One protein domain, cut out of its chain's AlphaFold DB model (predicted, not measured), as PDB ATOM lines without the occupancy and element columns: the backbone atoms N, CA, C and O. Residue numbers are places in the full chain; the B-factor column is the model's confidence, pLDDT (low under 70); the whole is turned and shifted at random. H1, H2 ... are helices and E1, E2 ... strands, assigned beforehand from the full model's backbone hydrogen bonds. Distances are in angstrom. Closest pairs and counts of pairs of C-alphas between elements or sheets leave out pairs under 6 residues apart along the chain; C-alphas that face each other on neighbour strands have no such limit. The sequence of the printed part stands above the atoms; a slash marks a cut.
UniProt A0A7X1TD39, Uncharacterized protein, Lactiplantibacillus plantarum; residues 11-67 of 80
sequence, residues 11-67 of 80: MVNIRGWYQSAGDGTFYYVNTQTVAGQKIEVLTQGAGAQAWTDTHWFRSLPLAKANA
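This is residues 11 to 67 of the 80 residues of an uncharacterized protein of Lactiplantibacillus plantarum (UniProt A0A7X1TD39). A long, strongly twisted hairpin of E2 and E3 makes a narrow sheet, with short E1 and E4 along its edges and small H1 over one face. The 57 printed residues hold E1, E2, E3, E4 and H1 in that order; the class is mostly strand. The antiparallel sheet E1 - E2 - E3 - E4 is a meander, each strand the neighbour of the one before. The whole is a loose rod, radius of gyration of the C-alphas 13.4 A, spanning 40 by 17 by 14 A.

E2, residues 24 to 34, spans 28.3 A; E3, 37 to 47, spans 30.7 A. E1 is residues 12 to 14, from C-alpha 12 at (64.117, 54.772, 158.659); E4 is 51 to 57, 18.3 A. H1, 60 to 65, ends at C-alpha 65 (42.941, 67.720, 150.559).

E2 bends by 62 degrees at residue 31, E3 by 51 degrees at 40. N 30 and O 41 are 2.9 A apart, within hydrogen-bond range; likewise N 12 and O 27, 2.8 A, for E1 and E2, and N 44 and O 54, 2.8 A, for E3 and E4. E1 and E4 are apart. H1, with every O i to N i+4 pair within range, is on the sheet; the closest C-alphas of H1 and E4, Ala 63 and Phe 57, are 5.4 A apart.

The printed part has no cut and no long link. Residues 16 to 22 have pLDDT under 70.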
ATOM      1  N   MET A  11      64.339  58.853 161.189       78.31
ATOM      2  CA  MET A  11      64.364  58.418 159.786       78.31
ATOM      3  C   MET A  11      64.696  56.929 159.697       78.31
ATOM      4  O   MET A  11      65.754  56.492 160.153       78.31
ATOM      5  N   VAL A  12      63.837  56.160 159.033       82.44
ATOM      6  CA  VAL A  12      64.117  54.772 158.659       82.44
ATOM      7  C   VAL A  12      64.655  54.756 157.234       82.44
ATOM      8  O   VAL A  12      63.966  55.155 156.299       82.44
ATOM      9  N   ASN A  13      65.890  54.289 157.069       81.62
ATOM     10  CA  ASN A  13      66.490  54.047 155.761       81.62
ATOM     11  C   ASN A  13      66.538  52.540 155.500       81.62
ATOM     12  O   ASN A  13      67.234  51.805 156.203       81.62
ATOM     13  N   ILE A  14      65.801  52.093 154.487       78.50
ATOM     14  CA  ILE A  14      65.808  50.715 154.017       78.50
ATOM     15  C   ILE A  14      66.757  50.637 152.823       78.50
ATOM     16  O   ILE A  14      66.439  51.100 151.727       78.50
ATOM     17  N   ARG A  15      67.920  50.020 153.046       73.56
ATOM     18  CA  ARG A  15      68.869  49.658 151.990       73.56
ATOM     19  C   ARG A  15      68.655  48.199 151.611       73.56
ATOM     20  O   ARG A  15      68.813  47.308 152.444       73.56
ATOM     21  N   GLY A  16      68.264  47.955 150.371       62.31
ATOM     22  CA  GLY A  16      68.157  46.613 149.809       62.31
ATOM     23  C   GLY A  16      69.535  45.991 149.561       62.31
ATOM     24  O   GLY A  16      70.521  46.689 149.344       62.31
ATOM     25  N   TRP A  17      69.596  44.659 149.552       61.03
ATOM     26  CA  TRP A  17      70.837  43.887 149.376       61.03
ATOM     27  C   TRP A  17      71.496  44.074 147.985       61.03
ATOM     28  O   TRP A  17      72.686  43.818 147.836       61.03
ATOM     29  N   TYR A  18      70.752  44.556 146.975       58.09
ATOM     30  CA  TYR A  18      71.206  44.727 145.580       58.09
ATOM     31  C   TYR A  18      70.699  46.023 144.917       58.09
ATOM     32  O   TYR A  18      70.165  45.994 143.811       58.09
ATOM     33  N   GLN A  19      70.809  47.169 145.585       60.78
ATOM     34  CA  GLN A  19      70.400  48.447 144.985       60.78
ATOM     35  C   GLN A  19      71.536  49.035 144.123       60.78
ATOM     36  O   GLN A  19      72.712  48.906 144.472       60.78
ATOM     37  N   SER A  20      71.209  49.641 142.974       64.75
ATOM     38  CA  SER A  20      72.157  50.432 142.164       64.75
ATOM     39  C   SER A  20      72.773  51.559 142.994       64.75
ATOM     40  O   SER A  20      72.168  51.959 143.970       64.75
ATOM     41  N   ALA A  21      73.969  52.053 142.637       60.88
ATOM     42  CA  ALA A  21      74.642  53.289 143.102       60.88
ATOM     43  C   ALA A  21      74.538  53.745 144.592       60.88
ATOM     44  O   ALA A  21      74.940  54.864 144.901       60.88
ATOM     45  N   GLY A  22      74.069  52.915 145.527       64.69
ATOM     46  CA  GLY A  22      73.715  53.345 146.885       64.69
ATOM     47  C   GLY A  22      72.286  53.884 147.036       64.69
ATOM     48  O   GLY A  22      72.014  54.560 148.028       64.69
ATOM     49  N   ASP A  23      71.394  53.583 146.088       73.56
ATOM     50  CA  ASP A  23      69.967  53.876 146.183       73.56
ATOM     51  C   ASP A  23      69.381  53.268 147.459       73.56
ATOM     52  O   ASP A  23      69.809  52.201 147.898       73.56
ATOM     53  N   GLY A  24      68.412  53.953 148.061       83.25
ATOM     54  CA  GLY A  24      67.675  53.487 149.233       83.25
ATOM     55  C   GLY A  24      66.235  53.981 149.218       83.25
ATOM     56  O   GLY A  24      65.873  54.827 148.401       83.25
ATOM     57  N   THR A  25      65.414  53.457 150.126       87.06
ATOM     58  CA  THR A  25      64.090  54.019 150.423       87.06
ATOM     59  C   THR A  25      64.109  54.615 151.822       87.06
ATOM     60  O   THR A  25      64.501  53.962 152.791       87.06
ATOM     61  N   PHE A  26      63.686  55.866 151.929       87.56
ATOM     62  CA  PHE A  26      63.758  56.671 153.137       87.56
ATOM     63  C   PHE A  26      62.346  56.976 153.612       87.56
ATOM     64  O   PHE A  26      61.527  57.446 152.830       87.56
ATOM     65  N   TYR A  27      62.075  56.747 154.890       89.62
ATOM     66  CA  TYR A  27      60.811  57.085 155.528       89.62
ATOM     67  C   TYR A  27      61.075  57.977 156.729       89.62
ATOM     68  O   TYR A  27      61.888  57.639 157.591       89.62
ATOM     69  N   TYR A  28      60.373  59.099 156.811       88.19
ATOM     70  CA  TYR A  28      60.431  59.972 157.975       88.19
ATOM     71  C   TYR A  28      59.109  60.693 158.195       88.19
ATOM     72  O   TYR A  28      58.417  61.063 157.250       88.19
ATOM     73  N   VAL A  29      58.768  60.919 159.461       89.75
ATOM     74  CA  VAL A  29      57.630  61.765 159.826       89.75
ATOM     75  C   VAL A  29      58.123  63.193 160.008       89.75
ATOM     76  O   VAL A  29      59.093  63.429 160.730       89.75
ATOM     77  N   ASN A  30      57.449  64.144 159.371       86.62
ATOM     78  CA  ASN A  30      57.657  65.568 159.579       86.62
ATOM     79  C   ASN A  30      56.328  66.265 159.919       86.62
ATOM     80  O   ASN A  30      55.238  65.737 159.696       86.62
ATOM     81  N   THR A  31      56.416  67.441 160.542       90.38
ATOM     82  CA  THR A  31      55.243  68.284 160.802       90.38
ATOM     83  C   THR A  31      55.172  69.370 159.740       90.38
ATOM     84  O   THR A  31      56.082  70.190 159.652       90.38
ATOM     85  N   GLN A  32      54.077  69.403 158.986       88.06
ATOM     86  CA  GLN A  32      53.805  70.406 157.960       88.06
ATOM     87  C   GLN A  32      52.752  71.397 158.424       88.06
ATOM     88  O   GLN A  32      51.856  71.045 159.190       88.06
ATOM     89  N   THR A  33      52.840  72.636 157.942       87.56
ATOM     90  CA  THR A  33      51.789  73.636 158.160       87.56
ATOM     91  C   THR A  33      50.944  73.761 156.898       87.56
ATOM     92  O   THR A  33      51.406  74.290 155.895       87.56
ATOM     93  N   VAL A  34      49.694  73.301 156.956       82.12
ATOM     94  CA  VAL A  34      48.722  73.372 155.856       82.12
ATOM     95  C   VAL A  34      47.547  74.224 156.305       82.12
ATOM     96  O   VAL A  34      46.939  73.941 157.334       82.12
ATOM     97  N   ALA A  35      47.230  75.283 155.555       82.69
ATOM     98  CA  ALA A  35      46.138  76.208 155.886       82.69
ATOM     99  C   ALA A  35      46.188  76.723 157.348       82.69
ATOM    100  O   ALA A  35      45.166  76.855 158.019       82.69
ATOM    101  N   GLY A  36      47.398  76.977 157.864       84.06
ATOM    102  CA  GLY A  36      47.630  77.441 159.239       84.06
ATOM    103  C   GLY A  36      47.535  76.358 160.322       84.06
ATOM    104  O   GLY A  36      47.773  76.653 161.493       84.06
ATOM    105  N   GLN A  37      47.232  75.109 159.962       87.00
ATOM    106  CA  GLN A  37      47.197  73.972 160.880       87.00
ATOM    107  C   GLN A  37      48.453  73.116 160.750       87.00
ATOM    108  O   GLN A  37      48.923  72.846 159.647       87.00
ATOM    109  N   LYS A  38      48.978  72.651 161.885       90.12
ATOM    110  CA  LYS A  38      50.092  71.701 161.915       90.12
ATOM    111  C   LYS A  38      49.565  70.277 161.780       90.12
ATOM    112  O   LYS A  38      48.736  69.857 162.585       90.12
ATOM    113  N   ILE A  39      50.067  69.541 160.795       90.38
ATOM    114  CA  ILE A  39      49.733  68.138 160.548       90.38
ATOM    115  C   ILE A  39      51.005  67.293 160.498       90.38
ATOM    116  O   ILE A  39      52.043  67.752 160.033       90.38
ATOM    117  N   GLU A  40      50.924  66.052 160.966       91.75
ATOM    118  CA  GLU A  40      51.997  65.077 160.770       91.75
ATOM    119  C   GLU A  40      51.845  64.403 159.407       91.75
ATOM    120  O   GLU A  40      50.768  63.900 159.069       91.75
ATOM    121  N   VAL A  41      52.939  64.365 158.654       92.19
ATOM    122  CA  VAL A  41      53.030  63.752 157.332       92.19
ATOM    123  C   VAL A  41      54.172  62.747 157.360       92.19
ATOM    124  O   VAL A  41      55.263  63.045 157.845       92.19
ATOM    125  N   LEU A  42      53.918  61.534 156.876       92.50
ATOM    126  CA  LEU A  42      54.979  60.573 156.602       92.50
ATOM    127  C   LEU A  42      55.449  60.808 155.168       92.50
ATOM    128  O   LEU A  42      54.671  60.652 154.231       92.50
ATOM    129  N   THR A  43      56.715  61.153 155.002       92.62
ATOM    130  CA  THR A  43      57.334  61.350 153.696       92.62
ATOM    131  C   THR A  43      58.182  60.139 153.353       92.62
ATOM    132  O   THR A  43      58.974  59.659 154.170       92.62
ATOM    133  N   GLN A  44      57.978  59.638 152.139       92.06
ATOM    134  CA  GLN A  44      58.832  58.659 151.497       92.06
ATOM    135  C   GLN A  44      59.729  59.382 150.494       92.06
ATOM    136  O   GLN A  44      59.230  60.129 149.650       92.06
ATOM    137  N   GLY A  45      61.022  59.088 150.538       89.88
ATOM    138  CA  GLY A  45      61.936  59.393 149.446       89.88
ATOM    139  C   GLY A  45      62.660  58.158 148.921       89.88
ATOM    140  O   GLY A  45      62.710  57.131 149.607       89.88
ATOM    141  N   ALA A  46      63.238  58.255 147.726       87.19
ATOM    142  CA  ALA A  46      64.026  57.181 147.134       87.19
ATOM    143  C   ALA A  46      65.189  57.669 146.258       87.19
ATOM    144  O   ALA A  46      65.221  58.803 145.783       87.19
ATOM    145  N   GLY A  47      66.133  56.758 146.013       84.81
ATOM    146  CA  GLY A  47      67.299  56.970 145.153       84.81
ATOM    147  C   GLY A  47      68.591  57.177 145.940       84.81
ATOM    148  O   GLY A  47      68.679  56.835 147.122       84.81
ATOM    149  N   ALA A  48      69.613  57.718 145.273       81.56
ATOM    150  CA  ALA A  48      70.942  57.949 145.848       81.56
ATOM    151  C   ALA A  48      70.935  58.992 146.985       81.56
ATOM    152  O   ALA A  48      71.879  59.088 147.774       81.56
ATOM    153  N   GLN A  49      69.861  59.775 147.077       80.50
ATOM    154  CA  GLN A  49      69.524  60.650 148.193       80.50
ATOM    155  C   GLN A  49      68.049  60.439 148.558       80.50
ATOM    156  O   GLN A  49      67.325  59.736 147.861       80.50
ATOM    157  N   ALA A  50      67.588  61.056 149.644       85.06
ATOM    158  CA  ALA A  50      66.189  60.991 150.062       85.06
ATOM    159  C   ALA A  50      65.288  61.914 149.216       85.06
ATOM    160  O   ALA A  50      64.554  62.717 149.781       85.06
ATOM    161  N   TRP A  51      65.372  61.836 147.883       89.44
ATOM    162  CA  TRP A  51      64.519  62.625 146.992       89.44
ATOM    163  C   TRP A  51      63.057  62.257 147.222       89.44
ATOM    164  O   TRP A  51      62.735  61.072 147.250       89.44
ATOM    165  N   THR A  52      62.198  63.250 147.433       91.38
ATOM    166  CA  THR A  52      60.801  63.025 147.813       91.38
ATOM    167  C   THR A  52      60.034  62.355 146.676       91.38
ATOM    168  O   THR A  52      59.924  62.906 145.586       91.38
ATOM    169  N   ASP A  53      59.441  61.196 146.966       90.12
ATOM    170  CA  ASP A  53      58.570  60.466 146.040       90.12
ATOM    171  C   ASP A  53      57.091  60.634 146.398       90.12
ATOM    172  O   ASP A  53      56.230  60.709 145.522       90.12
ATOM    173  N   THR A  54      56.746  60.578 147.691       92.06
ATOM    174  CA  THR A  54      55.343  60.483 148.130       92.06
ATOM    175  C   THR A  54      55.138  60.947 149.571       92.06
ATOM    176  O   THR A  54      55.966  60.701 150.450       92.06
ATOM    177  N   HIS A  55      53.962  61.527 149.828       94.25
ATOM    178  CA  HIS A  55      53.453  61.838 151.163       94.25
ATOM    179  C   HIS A  55      52.284  60.938 151.564       94.25
ATOM    180  O   HIS A  55      51.368  60.677 150.783       94.25
ATOM    181  N   TRP A  56      52.278  60.533 152.830       93.56
ATOM    182  CA  TRP A  56      51.242  59.720 153.449       93.56
ATOM    183  C   TRP A  56      50.618  60.472 154.627       93.56
ATOM    184  O   TRP A  56      51.313  61.075 155.450       93.56
ATOM    185  N   PHE A  57      49.292  60.398 154.733       93.31
ATOM    186  CA  PHE A  57      48.503  61.139 155.718       93.31
ATOM    187  C   PHE A  57      47.704  60.186 156.610       93.31
ATOM    188  O   PHE A  57      47.266  59.123 156.170       93.31
ATOM    189  N   ARG A  58      47.442  60.587 157.862       91.50
ATOM    190  CA  ARG A  58      46.715  59.755 158.844       91.50
ATOM    191  C   ARG A  58      45.239  59.493 158.504       91.50
ATOM    192  O   ARG A  58      44.606  58.680 159.172       91.50
ATOM    193  N   SER A  59      44.661  60.183 157.518       91.75
ATOM    194  CA  SER A  59      43.265  59.987 157.116       91.75
ATOM    195  C   SER A  59      43.036  60.266 155.629       91.75
ATOM    196  O   SER A  59      43.735  61.070 155.011       91.75
ATOM    197  N   LEU A  60      42.009  59.627 155.059       93.00
ATOM    198  CA  LEU A  60      41.627  59.816 153.657       93.00
ATOM    199  C   LEU A  60      41.226  61.268 153.323       93.00
ATOM    200  O   LEU A  60      41.648  61.750 152.272       93.00
ATOM    201  N   PRO A  61      40.452  61.997 154.156       93.62
ATOM    202  CA  PRO A  61      40.153  63.403 153.885       93.62
ATOM    203  C   PRO A  61      41.408  64.279 153.815       93.62
ATOM    204  O   PRO A  61      41.513  65.098 152.907       93.62
ATOM    205  N   LEU A  62      42.378  64.071 154.718       92.38
ATOM    206  CA  LEU A  62      43.649  64.801 154.693       92.38
ATOM    207  C   LEU A  62      44.449  64.486 153.428       92.38
ATOM    208  O   LEU A  62      44.945  65.410 152.792       92.38
ATOM    209  N   ALA A  63      44.515  63.212 153.031       92.44
ATOM    210  CA  ALA A  63      45.181  62.809 151.797       92.44
ATOM    211  C   ALA A  63      44.540  63.452 150.561       92.44
ATOM    212  O   ALA A  63      45.240  63.994 149.716       92.44
ATOM    213  N   LYS A  64      43.203  63.462 150.476       94.56
ATOM    214  CA  LYS A  64      42.485  64.104 149.364       94.56
ATOM    215  C   LYS A  64      42.711  65.614 149.317       94.56
ATOM    216  O   LYS A  64      42.899  66.156 148.236       94.56
ATOM    217  N   ALA A  65      42.707  66.279 150.472       92.75
ATOM    218  CA  ALA A  65      42.941  67.720 150.559       92.75
ATOM    219  C   ALA A  65      44.379  68.124 150.187       92.75
ATOM    220  O   ALA A  65      44.601  69.264 149.796       92.75
ATOM    221  N   ASN A  66      45.336  67.196 150.290       91.94
ATOM    222  CA  ASN A  66      46.764  67.438 150.072       91.94
ATOM    223  C   ASN A  66      47.345  66.569 148.945       91.94
ATOM    224  O   ASN A  66      48.547  66.326 148.910       91.94
ATOM    225  N   ALA A  67      46.509  66.088 148.021       89.19
ATOM    226  CA  ALA A  67      46.924  65.131 146.992       89.19
ATOM    227  C   ALA A  67      48.007  65.677 146.043       89.19
ATOM    228  O   ALA A  67      48.741  64.900 145.443       89.19
TER     229      ALA A  67